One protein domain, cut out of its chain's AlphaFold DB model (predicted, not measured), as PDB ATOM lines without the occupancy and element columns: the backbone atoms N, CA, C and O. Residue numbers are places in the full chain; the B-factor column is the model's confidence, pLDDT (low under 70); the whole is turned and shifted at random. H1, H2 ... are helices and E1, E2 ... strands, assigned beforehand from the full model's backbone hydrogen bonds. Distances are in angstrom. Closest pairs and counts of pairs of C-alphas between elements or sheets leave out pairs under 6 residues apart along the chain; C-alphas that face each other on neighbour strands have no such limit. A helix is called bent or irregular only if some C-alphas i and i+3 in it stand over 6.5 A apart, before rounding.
ATOM      1  N   THR A 151     -11.454  92.027 -66.670       79.75
ATOM      2  CA  THR A 151     -11.031  91.656 -65.313       79.75
ATOM      3  C   THR A 151      -9.785  90.763 -65.306       79.75
ATOM      4  O   THR A 151      -8.867  90.983 -64.523       79.75
ATOM      5  N   LEU A 152      -9.737  89.755 -66.182       84.94
ATOM      6  CA  LEU A 152      -8.796  88.632 -66.087       84.94
ATOM      7  C   LEU A 152      -7.690  88.646 -67.144       84.94
ATOM      8  O   LEU A 152      -6.937  87.684 -67.236       84.94
ATOM      9  N   ASN A 153      -7.589  89.682 -67.974       91.38
ATOM     10  CA  ASN A 153      -6.456  89.847 -68.879       91.38
ATOM     11  C   ASN A 153      -5.466  90.871 -68.302       91.38
ATOM     12  O   ASN A 153      -5.726  92.075 -68.412       91.38
ATOM     13  N   PRO A 154      -4.301  90.436 -67.786       91.62
ATOM     14  CA  PRO A 154      -3.262  91.336 -67.290       91.62
ATOM     15  C   PRO A 154      -2.805  92.352 -68.329       91.62
ATOM     16  O   PRO A 154      -2.452  93.472 -67.986       91.62
ATOM     17  N   GLY A 155      -2.839  91.999 -69.618       93.94
ATOM     18  CA  GLY A 155      -2.480  92.910 -70.702       93.94
ATOM     19  C   GLY A 155      -3.363  94.161 -70.775       93.94
ATOM     20  O   GLY A 155      -2.923  95.176 -71.307       93.94
ATOM     21  N   LEU A 156      -4.583  94.110 -70.233       93.50
ATOM     22  CA  LEU A 156      -5.504  95.249 -70.182       93.50
ATOM     23  C   LEU A 156      -5.375  96.069 -68.889       93.50
ATOM     24  O   LEU A 156      -6.001  97.127 -68.778       93.50
ATOM     25  N   TRP A 157      -4.564  95.624 -67.926       93.00
ATOM     26  CA  TRP A 157      -4.351  96.346 -66.676       93.00
ATOM     27  C   TRP A 157      -3.637  97.670 -66.928       93.00
ATOM     28  O   TRP A 157      -2.702  97.747 -67.728       93.00
ATOM     29  N   LEU A 158      -4.083  98.713 -66.232       93.62
ATOM     30  CA  LEU A 158      -3.432 100.014 -66.250       93.62
ATOM     31  C   LEU A 158      -2.321 100.075 -65.206       93.62
ATOM     32  O   LEU A 158      -2.434  99.516 -64.121       93.62
ATOM     33  N   ILE A 159      -1.251 100.784 -65.540       94.25
ATOM     34  CA  ILE A 159      -0.084 100.975 -64.682       94.25
ATOM     35  C   ILE A 159       0.334 102.447 -64.789       94.25
ATOM     36  O   ILE A 159       0.367 102.975 -65.906       94.25
ATOM     37  N   PRO A 160       0.686 103.130 -63.685       93.69
ATOM     38  CA  PRO A 160       1.235 104.480 -63.761       93.69
ATOM     39  C   PRO A 160       2.502 104.513 -64.604       93.69
ATOM     40  O   PRO A 160       3.346 103.616 -64.532       93.69
ATOM     41  N   LEU A 161       2.672 105.573 -65.385       94.31
ATOM     42  CA  LEU A 161       3.771 105.671 -66.336       94.31
ATOM     43  C   LEU A 161       5.156 105.660 -65.669       94.31
ATOM     44  O   LEU A 161       6.092 105.058 -66.195       94.31
ATOM     45  N   SER A 162       5.311 106.309 -64.518       92.44
ATOM     46  CA  SER A 162       6.545 106.330 -63.727       92.44
ATOM     47  C   SER A 162       6.896 104.942 -63.204       92.44
ATOM     48  O   SER A 162       8.054 104.523 -63.275       92.44
ATOM     49  N   PHE A 163       5.890 104.198 -62.745       94.06
ATOM     50  CA  PHE A 163       6.038 102.811 -62.341       94.06
ATOM     51  C   PHE A 163       6.442 101.944 -63.535       94.06
ATOM     52  O   PHE A 163       7.413 101.195 -63.455       94.06
ATOM     53  N   ALA A 164       5.754 102.090 -64.667       95.62
ATOM     54  CA  ALA A 164       6.025 101.314 -65.868       95.62
ATOM     55  C   ALA A 164       7.449 101.572 -66.401       95.62
ATOM     56  O   ALA A 164       8.178 100.633 -66.712       95.62
ATOM     57  N   ARG A 165       7.916 102.828 -66.399       95.69
ATOM     58  CA  ARG A 165       9.306 103.170 -66.752       95.69
ATOM     59  C   ARG A 165      10.333 102.478 -65.857       95.69
ATOM     60  O   ARG A 165      11.326 101.972 -66.372       95.69
ATOM     61  N   ARG A 166      10.088 102.411 -64.542       94.06
ATOM     62  CA  ARG A 166      10.953 101.672 -63.603       94.06
ATOM     63  C   ARG A 166      10.895 100.162 -63.833       94.06
ATOM     64  O   ARG A 166      11.938  99.517 -63.822       94.06
ATOM     65  N   CYS A 167       9.702  99.614 -64.055       94.81
ATOM     66  CA  CYS A 167       9.475  98.181 -64.240       94.81
ATOM     67  C   CYS A 167      10.123  97.630 -65.515       94.81
ATOM     68  O   CYS A 167      10.664  96.526 -65.494       94.81
ATOM     69  N   PHE A 168      10.103  98.423 -66.590       95.56
ATOM     70  CA  PHE A 168      10.556  98.021 -67.922       95.56
ATOM     71  C   PHE A 168      11.838  98.725 -68.389       95.56
ATOM     72  O   PHE A 168      12.199  98.592 -69.548       95.56
ATOM     73  N   ARG A 169      12.518  99.493 -67.522       94.81
ATOM     74  CA  ARG A 169      13.744 100.258 -67.847       94.81
ATOM     75  C   ARG A 169      13.611 101.193 -69.054       94.81
ATOM     76  O   ARG A 169      14.557 101.418 -69.806       94.81
ATOM     77  N   LEU A 170      12.445 101.821 -69.176       95.56
ATOM     78  CA  LEU A 170      12.132 102.740 -70.264       95.56
ATOM     79  C   LEU A 170      12.475 104.191 -69.918       95.56
ATOM     80  O   LEU A 170      12.235 104.678 -68.813       95.56
ATOM     81  N   SER A 171      12.968 104.915 -70.920       94.81
ATOM     82  CA  SER A 171      13.222 106.354 -70.845       94.81
ATOM     83  C   SER A 171      11.946 107.192 -71.026       94.81
ATOM     84  O   SER A 171      10.920 106.722 -71.526       94.81
ATOM     85  N   ALA A 172      12.001 108.478 -70.669       93.69
ATOM     86  CA  ALA A 172      10.881 109.383 -70.924       93.69
ATOM     87  C   ALA A 172      10.593 109.550 -72.426       93.69
ATOM     88  O   ALA A 172       9.428 109.503 -72.826       93.69
ATOM     89  N   SER A 173      11.636 109.666 -73.253       93.50
ATOM     90  CA  SER A 173      11.518 109.841 -74.705       93.50
ATOM     91  C   SER A 173      10.908 108.621 -75.398       93.50
ATOM     92  O   SER A 173      10.039 108.787 -76.252       93.50
ATOM     93  N   SER A 174      11.275 107.399 -74.995       93.62
ATOM     94  CA  SER A 174      10.706 106.177 -75.585       93.62
ATOM     95  C   SER A 174       9.204 106.042 -75.324       93.62
ATOM     96  O   SER A 174       8.465 105.569 -76.182       93.62
ATOM     97  N   THR A 175       8.729 106.509 -74.167       94.56
ATOM     98  CA  THR A 175       7.305 106.437 -73.789       94.56
ATOM     99  C   THR A 175       6.422 107.560 -74.346       94.56
ATOM    100  O   THR A 175       5.212 107.521 -74.152       94.56
ATOM    101  N   ALA A 176       6.985 108.558 -75.039       89.50
ATOM    102  CA  ALA A 176       6.242 109.744 -75.484       89.50
ATOM    103  C   ALA A 176       5.129 109.446 -76.506       89.50
ATOM    104  O   ALA A 176       4.200 110.234 -76.645       89.50
ATOM    105  N   LYS A 177       5.228 108.316 -77.221       87.06
ATOM    106  CA  LYS A 177       4.274 107.897 -78.261       87.06
ATOM    107  C   LYS A 177       3.201 106.924 -77.763       87.06
ATOM    108  O   LYS A 177       2.394 106.467 -78.565       87.06
ATOM    109  N   LEU A 178       3.222 106.547 -76.484       90.94
ATOM    110  CA  LEU A 178       2.236 105.613 -75.941       90.94
ATOM    111  C   LEU A 178       0.854 106.279 -75.841       90.94
ATOM    112  O   LEU A 178       0.784 107.473 -75.536       90.94
ATOM    113  N   PRO A 179      -0.242 105.521 -76.023       87.50
ATOM    114  CA  PRO A 179      -1.580 105.994 -75.696       87.50
ATOM    115  C   PRO A 179      -1.707 106.099 -74.171       87.50
ATOM    116  O   PRO A 179      -1.987 105.129 -73.467       87.50
ATOM    117  N   LEU A 180      -1.421 107.289 -73.647       91.44
ATOM    118  CA  LEU A 180      -1.454 107.566 -72.218       91.44
ATOM    119  C   LEU A 180      -2.859 107.971 -71.794       91.44
ATOM    120  O   LEU A 180      -3.393 108.986 -72.239       91.44
ATOM    121  N   LEU A 181      -3.425 107.198 -70.879       90.25
ATOM    122  CA  LEU A 181      -4.707 107.488 -70.276       90.25
ATOM    123  C   LEU A 181      -4.503 108.461 -69.113       90.25
ATOM    124  O   LEU A 181      -3.804 108.168 -68.140       90.25
ATOM    125  N   HIS A 182      -5.092 109.646 -69.232       85.12
ATOM    126  CA  HIS A 182      -4.925 110.722 -68.267       85.12
ATOM    127  C   HIS A 182      -6.283 111.240 -67.813       85.12
ATOM    128  O   HIS A 182      -6.958 111.961 -68.544       85.12
ATOM    129  N   PHE A 183      -6.663 110.911 -66.580       75.88
ATOM    130  CA  PHE A 183      -7.823 111.524 -65.954       75.88
ATOM    131  C   PHE A 183      -7.398 112.763 -65.183       75.88
ATOM    132  O   PHE A 183      -6.555 112.716 -64.282       75.88
ATOM    133  N   ARG A 184      -8.029 113.888 -65.518       65.00
ATOM    134  CA  ARG A 184      -7.936 115.074 -64.673       65.00
ATOM    135  C   ARG A 184      -8.596 114.723 -63.334       65.00
ATOM    136  O   ARG A 184      -9.731 114.236 -63.356       65.00
ATOM    137  N   GLU A 206      -1.066 111.604 -62.588       87.25
ATOM    138  CA  GLU A 206      -0.071 110.901 -63.387       87.25
ATOM    139  C   GLU A 206      -0.778 110.109 -64.494       87.25
ATOM    140  O   GLU A 206      -1.809 109.486 -64.230       87.25
ATOM    141  N   PRO A 207      -0.280 110.133 -65.745       91.81
ATOM    142  CA  PRO A 207      -0.821 109.282 -66.793       91.81
ATOM    143  C   PRO A 207      -0.592 107.797 -66.492       91.81
ATOM    144  O   PRO A 207       0.450 107.402 -65.965       91.81
ATOM    145  N   CYS A 208      -1.544 106.974 -66.908       93.50
ATOM    146  CA  CYS A 208      -1.453 105.521 -66.879       93.50
ATOM    147  C   CYS A 208      -1.340 104.958 -68.297       93.50
ATOM    148  O   CYS A 208      -1.734 105.592 -69.275       93.50
ATOM    149  N   VAL A 209      -0.809 103.747 -68.406       95.00
ATOM    150  CA  VAL A 209      -0.659 103.015 -69.666       95.00
ATOM    151  C   VAL A 209      -1.077 101.563 -69.476       95.00
ATOM    152  O   VAL A 209      -0.969 101.035 -68.369       95.00
ATOM    153  N   SER A 210      -1.563 100.918 -70.538       95.50
ATOM    154  CA  SER A 210      -1.857  99.487 -70.495       95.50
ATOM    155  C   SER A 210      -0.568  98.664 -70.385       95.50
ATOM    156  O   SER A 210       0.469  99.013 -70.965       95.50
ATOM    157  N   LEU A 211      -0.629  97.540 -69.671       95.75
ATOM    158  CA  LEU A 211       0.486  96.602 -69.578       95.75
ATOM    159  C   LEU A 211       0.907  96.087 -70.962       95.75
ATOM    160  O   LEU A 211       2.097  95.951 -71.251       95.75
ATOM    161  N   ARG A 212      -0.067  95.838 -71.840       95.50
ATOM    162  CA  ARG A 212       0.180  95.377 -73.207       95.50
ATOM    163  C   ARG A 212       1.002  96.366 -74.017       95.50
ATOM    164  O   ARG A 212       1.957  95.947 -74.670       95.50
ATOM    165  N   ASP A 213       0.657  97.646 -73.973       95.31
ATOM    166  CA  ASP A 213       1.345  98.653 -74.782       95.31
ATOM    167  C   ASP A 213       2.756  98.913 -74.260       95.31
ATOM    168  O   ASP A 213       3.699  99.002 -75.051       95.31
ATOM    169  N   VAL A 214       2.935  98.970 -72.934       96.62
ATOM    170  CA  VAL A 214       4.273  99.176 -72.371       96.62
ATOM    171  C   VAL A 214       5.183  97.971 -72.590       96.62
ATOM    172  O   VAL A 214       6.360  98.167 -72.885       96.62
ATOM    173  N   ARG A 215       4.661  96.739 -72.533       95.69
ATOM    174  CA  ARG A 215       5.474  95.543 -72.788       95.69
ATOM    175  C   ARG A 215       5.904  95.446 -74.249       95.69
ATOM    176  O   ARG A 215       7.083  95.244 -74.511       95.69
ATOM    177  N   ARG A 216       4.991  95.709 -75.193       95.25
ATOM    178  CA  ARG A 216       5.331  95.804 -76.626       95.25
ATOM    179  C   ARG A 216       6.392  96.868 -76.891       95.25
ATOM    180  O   ARG A 216       7.291  96.661 -77.703       95.25
ATOM    181  N   LEU A 217       6.303  98.015 -76.214       96.50
ATOM    182  CA  LEU A 217       7.333  99.045 -76.316       96.50
ATOM    183  C   LEU A 217       8.665  98.577 -75.718       96.50
ATOM    184  O   LEU A 217       9.703  98.838 -76.316       96.50
ATOM    185  N   ALA A 218       8.647  97.907 -74.566       96.44
ATOM    186  CA  ALA A 218       9.848  97.390 -73.914       96.44
ATOM    187  C   ALA A 218      10.588  96.386 -74.801       96.44
ATOM    188  O   ALA A 218      11.777  96.567 -75.042       96.44
ATOM    189  N   GLU A 219       9.878  95.417 -75.378       95.44
ATOM    190  CA  GLU A 219      10.439  94.475 -76.354       95.44
ATOM    191  C   GLU A 219      11.019  95.205 -77.570       95.44
ATOM    192  O   GLU A 219      12.126  94.910 -78.003       95.44
ATOM    193  N   LYS A 220      10.333  96.233 -78.082       96.62
ATOM    194  CA  LYS A 220      10.838  97.026 -79.211       96.62
ATOM    195  C   LYS A 220      12.100  97.830 -78.875       96.62
ATOM    196  O   LYS A 220      12.949  98.010 -79.742       96.62
ATOM    197  N   VAL A 221      12.198  98.372 -77.661       96.81
ATOM    198  CA  VAL A 221      13.324  99.220 -77.227       96.81
ATOM    199  C   VAL A 221      14.537  98.383 -76.828       96.81
ATOM    200  O   VAL A 221      15.661  98.761 -77.146       96.81
ATOM    201  N   HIS A 222      14.316  97.268 -76.134       96.31
ATOM    202  CA  HIS A 222      15.376  96.425 -75.579       96.31
ATOM    203  C   HIS A 222      15.686  95.193 -76.440       96.31
ATOM    204  O   HIS A 222      16.657  94.494 -76.175       96.31
ATOM    205  N   GLY A 223      14.886  94.921 -77.471       96.25
ATOM    206  CA  GLY A 223      14.993  93.743 -78.335       96.25
ATOM    207  C   GLY A 223      14.287  92.512 -77.764       96.25
ATOM    208  O   GLY A 223      13.688  91.753 -78.521       96.25
ATOM    209  N   SER A 224      14.314  92.325 -76.442       95.44
ATOM    210  CA  SER A 224      13.620  91.228 -75.769       95.44
ATOM    211  C   SER A 224      13.330  91.533 -74.295       95.44
ATOM    212  O   SER A 224      13.866  92.489 -73.723       95.44
ATOM    213  N   MET A 225      12.478  90.721 -73.662       93.81
ATOM    214  CA  MET A 225      12.208  90.846 -72.227       93.81
ATOM    215  C   MET A 225      13.382  90.351 -71.372       93.81
ATOM    216  O   MET A 225      13.617  90.913 -70.306       93.81
ATOM    217  N   GLU A 226      14.176  89.384 -71.843       94.25
ATOM    218  CA  GLU A 226      15.408  88.903 -71.190       94.25
ATOM    219  C   GLU A 226      16.391  90.049 -70.937       94.25
ATOM    220  O   GLU A 226      16.955  90.161 -69.845       94.25
ATOM    221  N   GLU A 227      16.537  90.954 -71.908       95.25
ATOM    222  CA  GLU A 227      17.373  92.143 -71.752       95.25
ATOM    223  C   GLU A 227      16.822  93.091 -70.677       95.25
ATOM    224  O   GLU A 227      17.586  93.634 -69.875       95.25
ATOM    225  N   VAL A 228      15.495  93.231 -70.573       94.06
ATOM    226  CA  VAL A 228      14.859  93.996 -69.487       94.06
ATOM    227  C   VAL A 228      15.212  93.395 -68.122       94.06
ATOM    228  O   VAL A 228      15.594  94.146 -67.220       94.06
ATOM    229  N   TYR A 229      15.159  92.066 -67.956       93.06
ATOM    230  CA  TYR A 229      15.587  91.423 -66.702       93.06
ATOM    231  C   TYR A 229      17.070  91.661 -66.426       93.06
ATOM    232  O   TYR A 229      17.424  92.022 -65.304       93.06
ATOM    233  N   ARG A 230      17.944  91.536 -67.434       93.81
ATOM    234  CA  ARG A 230      19.386  91.780 -67.281       93.81
ATOM    235  C   ARG A 230      19.672  93.208 -66.808       93.81
ATOM    236  O   ARG A 230      20.456  93.406 -65.874       93.81
ATOM    237  N   LEU A 231      19.013  94.201 -67.410       92.62
ATOM    238  CA  LEU A 231      19.105  95.606 -67.000       92.62
ATOM    239  C   LEU A 231      18.553  95.820 -65.585       92.62
ATOM    240  O   LEU A 231      19.121  96.599 -64.815       92.62
ATOM    241  N   GLN A 232      17.486  95.108 -65.213       89.25
ATOM    242  CA  GLN A 232      16.924  95.164 -63.867       89.25
ATOM    243  C   GLN A 232      17.900  94.633 -62.817       89.25
ATOM    244  O   GLN A 232      18.105  95.307 -61.808       89.25
ATOM    245  N   THR A 233      18.530  93.486 -63.075       87.69
ATOM    246  CA  THR A 233      19.519  92.867 -62.182       87.69
ATOM    247  C   THR A 233      20.759  93.743 -62.033       87.69
ATOM    248  O   THR A 233      21.246  93.927 -60.922       87.69
ATOM    249  N   LYS A 234      21.237  94.354 -63.126       89.62
ATOM    250  CA  LYS A 234      22.401  95.254 -63.091       89.62
ATOM    251  C   LYS A 234      22.122  96.565 -62.345       89.62
ATOM    252  O   LYS A 234      23.004  97.072 -61.665       89.62
ATOM    253  N   GLY A 235      20.924  97.132 -62.502       81.00
ATOM    254  CA  GLY A 235      20.548  98.418 -61.906       81.00
ATOM    255  C   GLY A 235      19.869  98.333 -60.532       81.00
ATOM    256  O   GLY A 235      19.662  99.368 -59.911       81.00
ATOM    257  N   GLY A 236      19.493  97.135 -60.069       79.38
ATOM    258  CA  GLY A 236      18.693  96.911 -58.856       79.38
ATOM    259  C   GLY A 236      17.200  97.218 -59.045       79.38
ATOM    260  O   GLY A 236      16.831  98.113 -59.793       79.38
ATOM    261  N   MET A 237      16.291  96.496 -58.380       73.56
ATOM    262  CA  MET A 237      14.855  96.568 -58.708       73.56
ATOM    263  C   MET A 237      14.167  97.928 -58.469       73.56
ATOM    264  O   MET A 237      13.116  98.164 -59.058       73.56
ATOM    265  N   HIS A 238      14.736  98.817 -57.644       84.12
ATOM    266  CA  HIS A 238      14.145 100.108 -57.237       84.12
ATOM    267  C   HIS A 238      12.667 100.029 -56.795       84.12
ATOM    268  O   HIS A 238      11.896 100.965 -57.033       84.12
ATOM    269  N   ALA A 239      12.278  98.917 -56.169       88.00
ATOM    270  CA  ALA A 239      10.991  98.751 -55.506       88.00
ATOM    271  C   ALA A 239      11.051  99.374 -54.101       88.00
ATOM    272  O   ALA A 239      12.063  99.236 -53.414       88.00
ATOM    273  N   SER A 240       9.987 100.051 -53.671       87.38
ATOM    274  CA  SER A 240       9.889 100.646 -52.331       87.38
ATOM    275  C   SER A 240       9.489  99.634 -51.254       87.38
ATOM    276  O   SER A 240       9.799  99.835 -50.081       87.38
ATOM    277  N   CYS A 241       8.836  98.534 -51.635       90.50
ATOM    278  CA  CYS A 241       8.471  97.446 -50.733       90.50
ATOM    279  C   CYS A 241       8.459  96.085 -51.448       90.50
ATOM    280  O   CYS A 241       8.507  96.004 -52.678       90.50
ATOM    281  N   LEU A 242       8.366  95.004 -50.667       90.00
ATOM    282  CA  LEU A 242       8.332  93.632 -51.182       90.00
ATOM    283  C   LEU A 242       7.132  93.381 -52.113       90.00
ATOM    284  O   LEU A 242       7.283  92.757 -53.157       90.00
ATOM    285  N   MET A 243       5.952  93.915 -51.783       90.38
ATOM    286  CA  MET A 243       4.771  93.780 -52.643       90.38
ATOM    287  C   MET A 243       4.963  94.488 -53.990       90.38
ATOM    288  O   MET A 243       4.598  93.954 -55.034       90.38
ATOM    289  N   GLU A 244       5.606  95.659 -53.989       92.12
ATOM    290  CA  GLU A 244       5.958  96.359 -55.224       92.12
ATOM    291  C   GLU A 244       6.921  95.519 -56.073       92.12
ATOM    292  O   GLU A 244       6.756  95.425 -57.288       92.12
ATOM    293  N   ALA A 245       7.887  94.852 -55.435       90.56
ATOM    294  CA  ALA A 245       8.809  93.944 -56.105       90.56
ATOM    295  C   ALA A 245       8.078  92.762 -56.775       90.56
ATOM    296  O   ALA A 245       8.338  92.485 -57.951       90.56
ATOM    297  N   TYR A 246       7.127  92.127 -56.081       91.19
ATOM    298  CA  TYR A 246       6.300  91.055 -56.649       91.19
ATOM    299  C   TYR A 246       5.422  91.539 -57.802       91.19
ATOM    300  O   TYR A 246       5.397  90.897 -58.851       91.19
ATOM    301  N   LEU A 247       4.769  92.699 -57.658       93.12
ATOM    302  CA  LEU A 247       4.008  93.308 -58.749       93.12
ATOM    303  C   LEU A 247       4.913  93.551 -59.963       93.12
ATOM    304  O   LEU A 247       4.554  93.184 -61.076       93.12
ATOM    305  N   MET A 248       6.099  94.137 -59.776       93.56
ATOM    306  CA  MET A 248       7.035  94.382 -60.878       93.56
ATOM    307  C   MET A 248       7.441  93.085 -61.588       93.56
ATOM    308  O   MET A 248       7.514  93.066 -62.814       93.56
ATOM    309  N   GLN A 249       7.722  92.017 -60.840       91.44
ATOM    310  CA  GLN A 249       8.037  90.712 -61.418       91.44
ATOM    311  C   GLN A 249       6.857  90.151 -62.212       91.44
ATOM    312  O   GLN A 249       6.998  89.893 -63.405       91.44
ATOM    313  N   PHE A 250       5.676  90.090 -61.598       92.19
ATOM    314  CA  PHE A 250       4.465  89.631 -62.267       92.19
ATOM    315  C   PHE A 250       4.176  90.430 -63.537       92.19
ATOM    316  O   PHE A 250       3.865  89.853 -64.568       92.19
ATOM    317  N   LEU A 251       4.314  91.756 -63.518       93.31
ATOM    318  CA  LEU A 251       4.067  92.576 -64.702       93.31
ATOM    319  C   LEU A 251       5.078  92.326 -65.824       93.31
ATOM    320  O   LEU A 251       4.749  92.582 -66.977       93.31
ATOM    321  N   ARG A 252       6.282  91.820 -65.556       92.38
ATOM    322  CA  ARG A 252       7.177  91.376 -66.636       92.38
ATOM    323  C   ARG A 252       6.774  89.996 -67.155       92.38
ATOM    324  O   ARG A 252       6.701  89.827 -68.368       92.38
ATOM    325  N   ASP A 253       6.403  89.092 -66.251       90.06
ATOM    326  CA  ASP A 253       6.112  87.681 -66.544       90.06
ATOM    327  C   ASP A 253       4.684  87.447 -67.089       90.06
ATOM    328  O   ASP A 253       4.398  86.413 -67.692       90.06
ATOM    329  N   ALA A 254       3.754  88.381 -66.861       88.44
ATOM    330  CA  ALA A 254       2.330  88.119 -67.035       88.44
ATOM    331  C   ALA A 254       1.965  87.854 -68.504       88.44
ATOM    332  O   ALA A 254       2.250  88.686 -69.372       88.44
ATOM    333  N   PRO A 255       1.231  86.773 -68.803       82.69
ATOM    334  CA  PRO A 255       0.792  86.480 -70.156       82.69
ATOM    335  C   PRO A 255      -0.176  87.594 -70.583       82.69
ATOM    336  O   PRO A 255      -1.170  87.860 -69.917       82.69
ATOM    337  N   CYS A 256       0.137  88.313 -71.666       90.31
ATOM    338  CA  CYS A 256      -0.591  89.508 -72.142       90.31
ATOM    339  C   CYS A 256      -1.965  89.189 -72.781       90.31
ATOM    340  O   CYS A 256      -2.407  89.820 -73.754       90.31
ATOM    341  N   GLN A 257      -2.610  88.160 -72.247       88.50
ATOM    342  CA  GLN A 257      -3.790  87.457 -72.717       88.50
ATOM    343  C   GLN A 257      -4.689  87.120 -71.514       88.50
ATOM    344  O   GLN A 257      -4.210  87.097 -70.380       88.50
ATOM    345  N   PRO A 258      -5.985  86.856 -71.737       86.75
ATOM    346  CA  PRO A 258      -6.888  86.452 -70.667       86.75
ATOM    347  C   PRO A 258      -6.369  85.212 -69.948       86.75
ATOM    348  O   PRO A 258      -5.973  84.238 -70.595       86.75
ATOM    349  N   PHE A 259      -6.408  85.228 -68.622       85.62
ATOM    350  CA  PHE A 259      -6.093  84.040 -67.861       85.62
ATOM    351  C   PHE A 259      -7.104  82.927 -68.137       85.62
ATOM    352  O   PHE A 259      -8.318  83.132 -68.139       85.62
ATOM    353  N   THR A 260      -6.581  81.724 -68.353       83.44
ATOM    354  CA  THR A 260      -7.370  80.494 -68.315       83.44
ATOM    355  C   THR A 260      -7.536  80.054 -66.858       83.44
ATOM    356  O   THR A 260      -6.745  80.473 -66.008       83.44
ATOM    357  N   PRO A 261      -8.500  79.168 -66.535       80.56
ATOM    358  CA  PRO A 261      -8.606  78.649 -65.172       80.56
ATOM    359  C   PRO A 261      -7.314  77.954 -64.712       80.56
ATOM    360  O   PRO A 261      -6.952  78.027 -63.545       80.56
ATOM    361  N   PHE A 262      -6.594  77.328 -65.651       82.69
ATOM    362  CA  PHE A 262      -5.278  76.741 -65.410       82.69
ATOM    363  C   PHE A 262      -4.244  77.801 -65.014       82.69
ATOM    364  O   PHE A 262      -3.551  77.631 -64.015       82.69
ATOM    365  N   LEU A 263      -4.161  78.907 -65.767       82.50
ATOM    366  CA  LEU A 263      -3.220  79.984 -65.455       82.50
ATOM    367  C   LEU A 263      -3.523  80.588 -64.082       82.50
ATOM    368  O   LEU A 263      -2.607  80.663 -63.273       82.50
ATOM    369  N   LEU A 264      -4.790  80.900 -63.785       81.00
ATOM    370  CA  LEU A 264      -5.201  81.417 -62.472       81.00
ATOM    371  C   LEU A 264      -4.802  80.477 -61.331       81.00
ATOM    372  O   LEU A 264      -4.234  80.928 -60.340       81.00
ATOM    373  N   ALA A 265      -5.041  79.170 -61.496       78.94
ATOM    374  CA  ALA A 265      -4.673  78.161 -60.505       78.94
ATOM    375  C   ALA A 265      -3.154  78.051 -60.296       78.94
ATOM    376  O   ALA A 265      -2.704  77.737 -59.199       78.94
ATOM    377  N   SER A 266      -2.359  78.310 -61.338       78.44
ATOM    378  CA  SER A 266      -0.892  78.285 -61.260       78.44
ATOM    379  C   SER A 266      -0.284  79.585 -60.718       78.44
ATOM    380  O   SER A 266       0.778  79.566 -60.097       78.44
ATOM    381  N   THR A 267      -0.947  80.727 -60.919       71.88
ATOM    382  CA  THR A 267      -0.474  82.045 -60.486       71.88
ATOM    383  C   THR A 267      -0.972  82.346 -59.075       71.88
ATOM    384  O   THR A 267      -1.823  83.205 -58.899       71.88
ATOM    385  N   GLY A 268      -0.471  81.646 -58.055       69.00
ATOM    386  CA  GLY A 268      -1.029  81.663 -56.688       69.00
ATOM    387  C   GLY A 268      -1.056  83.001 -55.921       69.00
ATOM    388  O   GLY A 268      -1.386  82.981 -54.747       69.00
ATOM    389  N   TRP A 269      -0.689  84.130 -56.538       74.25
ATOM    390  CA  TRP A 269      -0.609  85.466 -55.914       74.25
ATOM    391  C   TRP A 269      -1.303  86.563 -56.744       74.25
ATOM    392  O   TRP A 269      -1.103  87.759 -56.518       74.25
ATOM    393  N   TRP A 270      -2.042  86.193 -57.795       79.56
ATOM    394  CA  TRP A 270      -2.576  87.182 -58.738       79.56
ATOM    395  C   TRP A 270      -3.649  88.080 -58.100       79.56
ATOM    396  O   TRP A 270      -3.758  89.246 -58.480       79.56
ATOM    397  N   GLU A 271      -4.406  87.566 -57.127       80.06
ATOM    398  CA  GLU A 271      -5.487  88.283 -56.442       80.06
ATOM    399  C   GLU A 271      -4.908  89.423 -55.595       80.06
ATOM    400  O   GLU A 271      -5.294  90.579 -55.779       80.06
ATOM    401  N   GLU A 272      -3.889  89.145 -54.779       84.94
ATOM    402  CA  GLU A 272      -3.169  90.133 -53.969       84.94
ATOM    403  C   GLU A 272      -2.467  91.181 -54.839       84.94
ATOM    404  O   GLU A 272      -2.519  92.379 -54.546       84.94
ATOM    405  N   ILE A 273      -1.839  90.746 -55.935       87.88
ATOM    406  CA  ILE A 273      -1.175  91.638 -56.893       87.88
ATOM    407  C   ILE A 273      -2.197  92.563 -57.558       87.88
ATOM    408  O   ILE A 273      -1.960  93.770 -57.667       87.88
ATOM    409  N   SER A 274      -3.342  92.019 -57.981       85.69
ATOM    410  CA  SER A 274      -4.418  92.797 -58.597       85.69
ATOM    411  C   SER A 274      -5.004  93.824 -57.624       85.69
ATOM    412  O   SER A 274      -5.240  94.970 -58.005       85.69
ATOM    413  N   GLU A 275      -5.158  93.459 -56.349       86.94
ATOM    414  CA  GLU A 275      -5.679  94.341 -55.308       86.94
ATOM    415  C   GLU A 275      -4.676  95.446 -54.944       86.94
ATOM    416  O   GLU A 275      -5.052  96.607 -54.767       86.94
ATOM    417  N   TYR A 276      -3.383  95.118 -54.866       89.94
ATOM    418  CA  TYR A 276      -2.326  96.109 -54.670       89.94
ATOM    419  C   TYR A 276      -2.277  97.115 -55.829       89.94
ATOM    420  O   TYR A 276      -2.242  98.326 -55.591       89.94
ATOM    421  N   LEU A 277      -2.354  96.642 -57.079       90.12
ATOM    422  CA  LEU A 277      -2.421  97.517 -58.250       90.12
ATOM    423  C   LEU A 277      -3.689  98.386 -58.244       90.12
ATOM    424  O   LEU A 277      -3.610  99.576 -58.547       90.12
ATOM    425  N   ALA A 278      -4.840  97.830 -57.858       86.50
ATOM    426  CA  ALA A 278      -6.090  98.579 -57.760       86.50
ATOM    427  C   ALA A 278      -5.995  99.732 -56.749       86.50
ATOM    428  O   ALA A 278      -6.392 100.848 -57.078       86.50
ATOM    429  N   ARG A 279      -5.403  99.509 -55.566       86.69
ATOM    430  CA  ARG A 279      -5.158 100.577 -54.573       86.69
ATOM    431  C   ARG A 279      -4.291 101.694 -55.147       86.69
ATOM    432  O   ARG A 279      -4.604 102.869 -54.990       86.69
ATOM    433  N   LEU A 280      -3.238 101.318 -55.869       85.25
ATOM    434  CA  LEU A 280      -2.330 102.272 -56.494       85.25
ATOM    435  C   LEU A 280      -3.046 103.132 -57.555       85.25
ATOM    436  O   LEU A 280      -2.795 104.332 -57.667       85.25
ATOM    437  N   LEU A 281      -3.950 102.536 -58.336       85.44
ATOM    438  CA  LEU A 281      -4.758 103.254 -59.325       85.44
ATOM    439  C   LEU A 281      -5.880 104.093 -58.688       85.44
ATOM    440  O   LEU A 281      -6.303 105.089 -59.286       85.44
ATOM    441  N   ASP A 282      -6.379 103.707 -57.511       82.62
ATOM    442  CA  ASP A 282      -7.439 104.430 -56.793       82.62
ATOM    443  C   ASP A 282      -6.929 105.787 -56.293       82.62
ATOM    444  O   ASP A 282      -7.587 106.818 -56.469       82.62
ATOM    445  N   ASP A 283      -5.684 105.819 -55.810       77.75
ATOM    446  CA  ASP A 283      -4.981 107.055 -55.448       77.75
ATOM    447  C   ASP A 283      -4.870 108.042 -56.625       77.75
ATOM    448  O   ASP A 283      -4.869 109.264 -56.425       77.75
ATOM    449  N   LEU A 284      -4.844 107.525 -57.859       77.50
ATOM    450  CA  LEU A 284      -4.822 108.304 -59.099       77.50
ATOM    451  C   LEU A 284      -6.225 108.628 -59.648       77.50
ATOM    452  O   LEU A 284      -6.345 109.416 -60.588       77.50
ATOM    453  N   GLY A 285      -7.292 108.056 -59.079       74.69
ATOM    454  CA  GLY A 285      -8.670 108.235 -59.551       74.69
ATOM    455  C   GLY A 285      -8.946 107.590 -60.913       74.69
ATOM    456  O   GLY A 285      -9.747 108.119 -61.694       74.69
ATOM    457  N   VAL A 286      -8.246 106.489 -61.213       76.69
ATOM    458  CA  VAL A 286      -8.275 105.789 -62.510       76.69
ATOM    459  C   VAL A 286      -9.078 104.480 -62.452       76.69
ATOM    460  O   VAL A 286      -9.528 103.999 -63.492       76.69
ATOM    461  N   VAL A 287      -9.302 103.917 -61.258       75.19
ATOM    462  CA  VAL A 287      -9.990 102.624 -61.078       75.19
ATOM    463  C   VAL A 287     -11.378 102.627 -61.711       75.19
ATOM    464  O   VAL A 287     -12.206 103.493 -61.435       75.19
ATOM    465  N   GLY A 288     -11.632 101.631 -62.560       71.88
ATOM    466  CA  GLY A 288     -12.925 101.413 -63.199       71.88
ATOM    467  C   GLY A 288     -13.226 102.358 -64.361       71.88
ATOM    468  O   GLY A 288     -14.318 102.293 -64.920       71.88
ATOM    469  N   ARG A 289     -12.282 103.231 -64.733       81.12
ATOM    470  CA  ARG A 289     -12.438 104.218 -65.810       81.12
ATOM    471  C   ARG A 289     -11.684 103.834 -67.084       81.12
ATOM    472  O   ARG A 289     -11.704 104.579 -68.053       81.12
ATOM    473  N   GLU A 290     -11.029 102.677 -67.114       85.44
ATOM    474  CA  GLU A 290     -10.290 102.160 -68.271       85.44
ATOM    475  C   GLU A 290     -11.188 101.748 -69.448       85.44
ATOM    476  O   GLU A 290     -10.715 101.576 -70.575       85.44
ATOM    477  N   SER A 291     -12.489 101.579 -69.202       88.44
ATOM    478  CA  SER A 291     -13.451 101.163 -70.217       88.44
ATOM    479  C   SER A 291     -14.844 101.730 -69.967       88.44
ATOM    480  O   SER A 291     -15.189 102.073 -68.838       88.44
ATOM    481  N   VAL A 292     -15.646 101.774 -71.025       85.31
ATOM    482  CA  VAL A 292     -17.056 102.171 -70.996       85.31
ATOM    483  C   VAL A 292     -17.934 100.942 -71.196       85.31
ATOM    484  O   VAL A 292     -17.695 100.209 -72.159       85.31
TER     485      VAL A 292
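What this domain is: This is residues 151 to 184 and 206 to 292 of the 405 residues of the protein "F-box domain-containing protein" of Trichophyton rubrum (UniProt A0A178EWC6). One short helix, H1, sits inside a frame of three longer helices, H3, H4 and H5, and a tiny ribbon of two strands, E1 and E2, lies at the end where H1 begins. The longest helix, H7, crosses H5 and passes beside E1, while H6 and the small H2 lie far from the middle. The printed part has 121 residues, with seven named helices and two named strands in the order E1 H1 H2 E2 H3 H4 H5 H6 H7; the sheet, E1 - E2, is antiparallel and the class is mostly helix. The whole is compact, with a radius of gyration of the C-alphas of 13.8 A, and rounded, spanning 37 by 32 by 26 A.

Where its parts are: E1 is residues 158 to 160, beginning at C-alpha 158 (-3.432, 100.014, -66.250). H1 is residues 161 to 168, 10.3 A long. H2, residues 174 to 177, is irregular: C-alphas 174 and 177 are 7.2 A apart. Beyond the cut come E2, residues 208 to 210, and H3, residues 211 to 222, 16.1 A long from C-alpha 211 (0.486, 96.602, -69.578). H4 is residues 225 to 235, 15.3 A, and H5 residues 242 to 253, 16.6 A. H6 is residues 261 to 266. H7, residues 270 to 283, measures 20.3 A and ends at C-alpha 283 (-4.981, 107.055, -55.448).

How they stand to each other: E1 and E2 are antiparallel neighbours, with N 159 and O 209 within hydrogen-bond range at 2.9 A. The closest C-alphas of E1 and H7, those of Ile 159 and Leu 281, are 7.5 A apart. H1 touches residues 214 to 218 of H3 at a steep tilt of 53 degrees, closest at the C-alphas of Phe 168 and Ala 218, 6.1 A. H1 touches H5 at 70.0 degrees, only just about perpendicular, closest at the C-alphas of Cys 167 and Met 248, 5.6 A. H3 is the hub: it also touches H2, closest at the C-alphas of Ser 174 and Val 221, 7.6 A, and touches H4 only at the corner, at the C-alphas of Glu 219 and Met 225, 5.8 A. H5 touches H7 at 72 degrees, only just about perpendicular, closest at the C-alphas of Leu 247 and Ile 273, 5.8 A. The helix packing is mostly crossed, at no shallow tilt. H6 touches no helix. Every O i to N i+4 pair is within hydrogen-bond range in H1, H3, H4, H5, H6 and H7; H2 is too short for such a pair.

The domain as a whole: The farthest C-alphas, those of Lys 234 and Val 292, are 40.8 A apart. Residues 185 to 205 are not printed, and C-alphas 184 and 206 are 9.0 A apart across this cut. Of the links printed whole, none is long. The mean pLDDT of the printed part is 88.6; residues 184 and 268 are under 70.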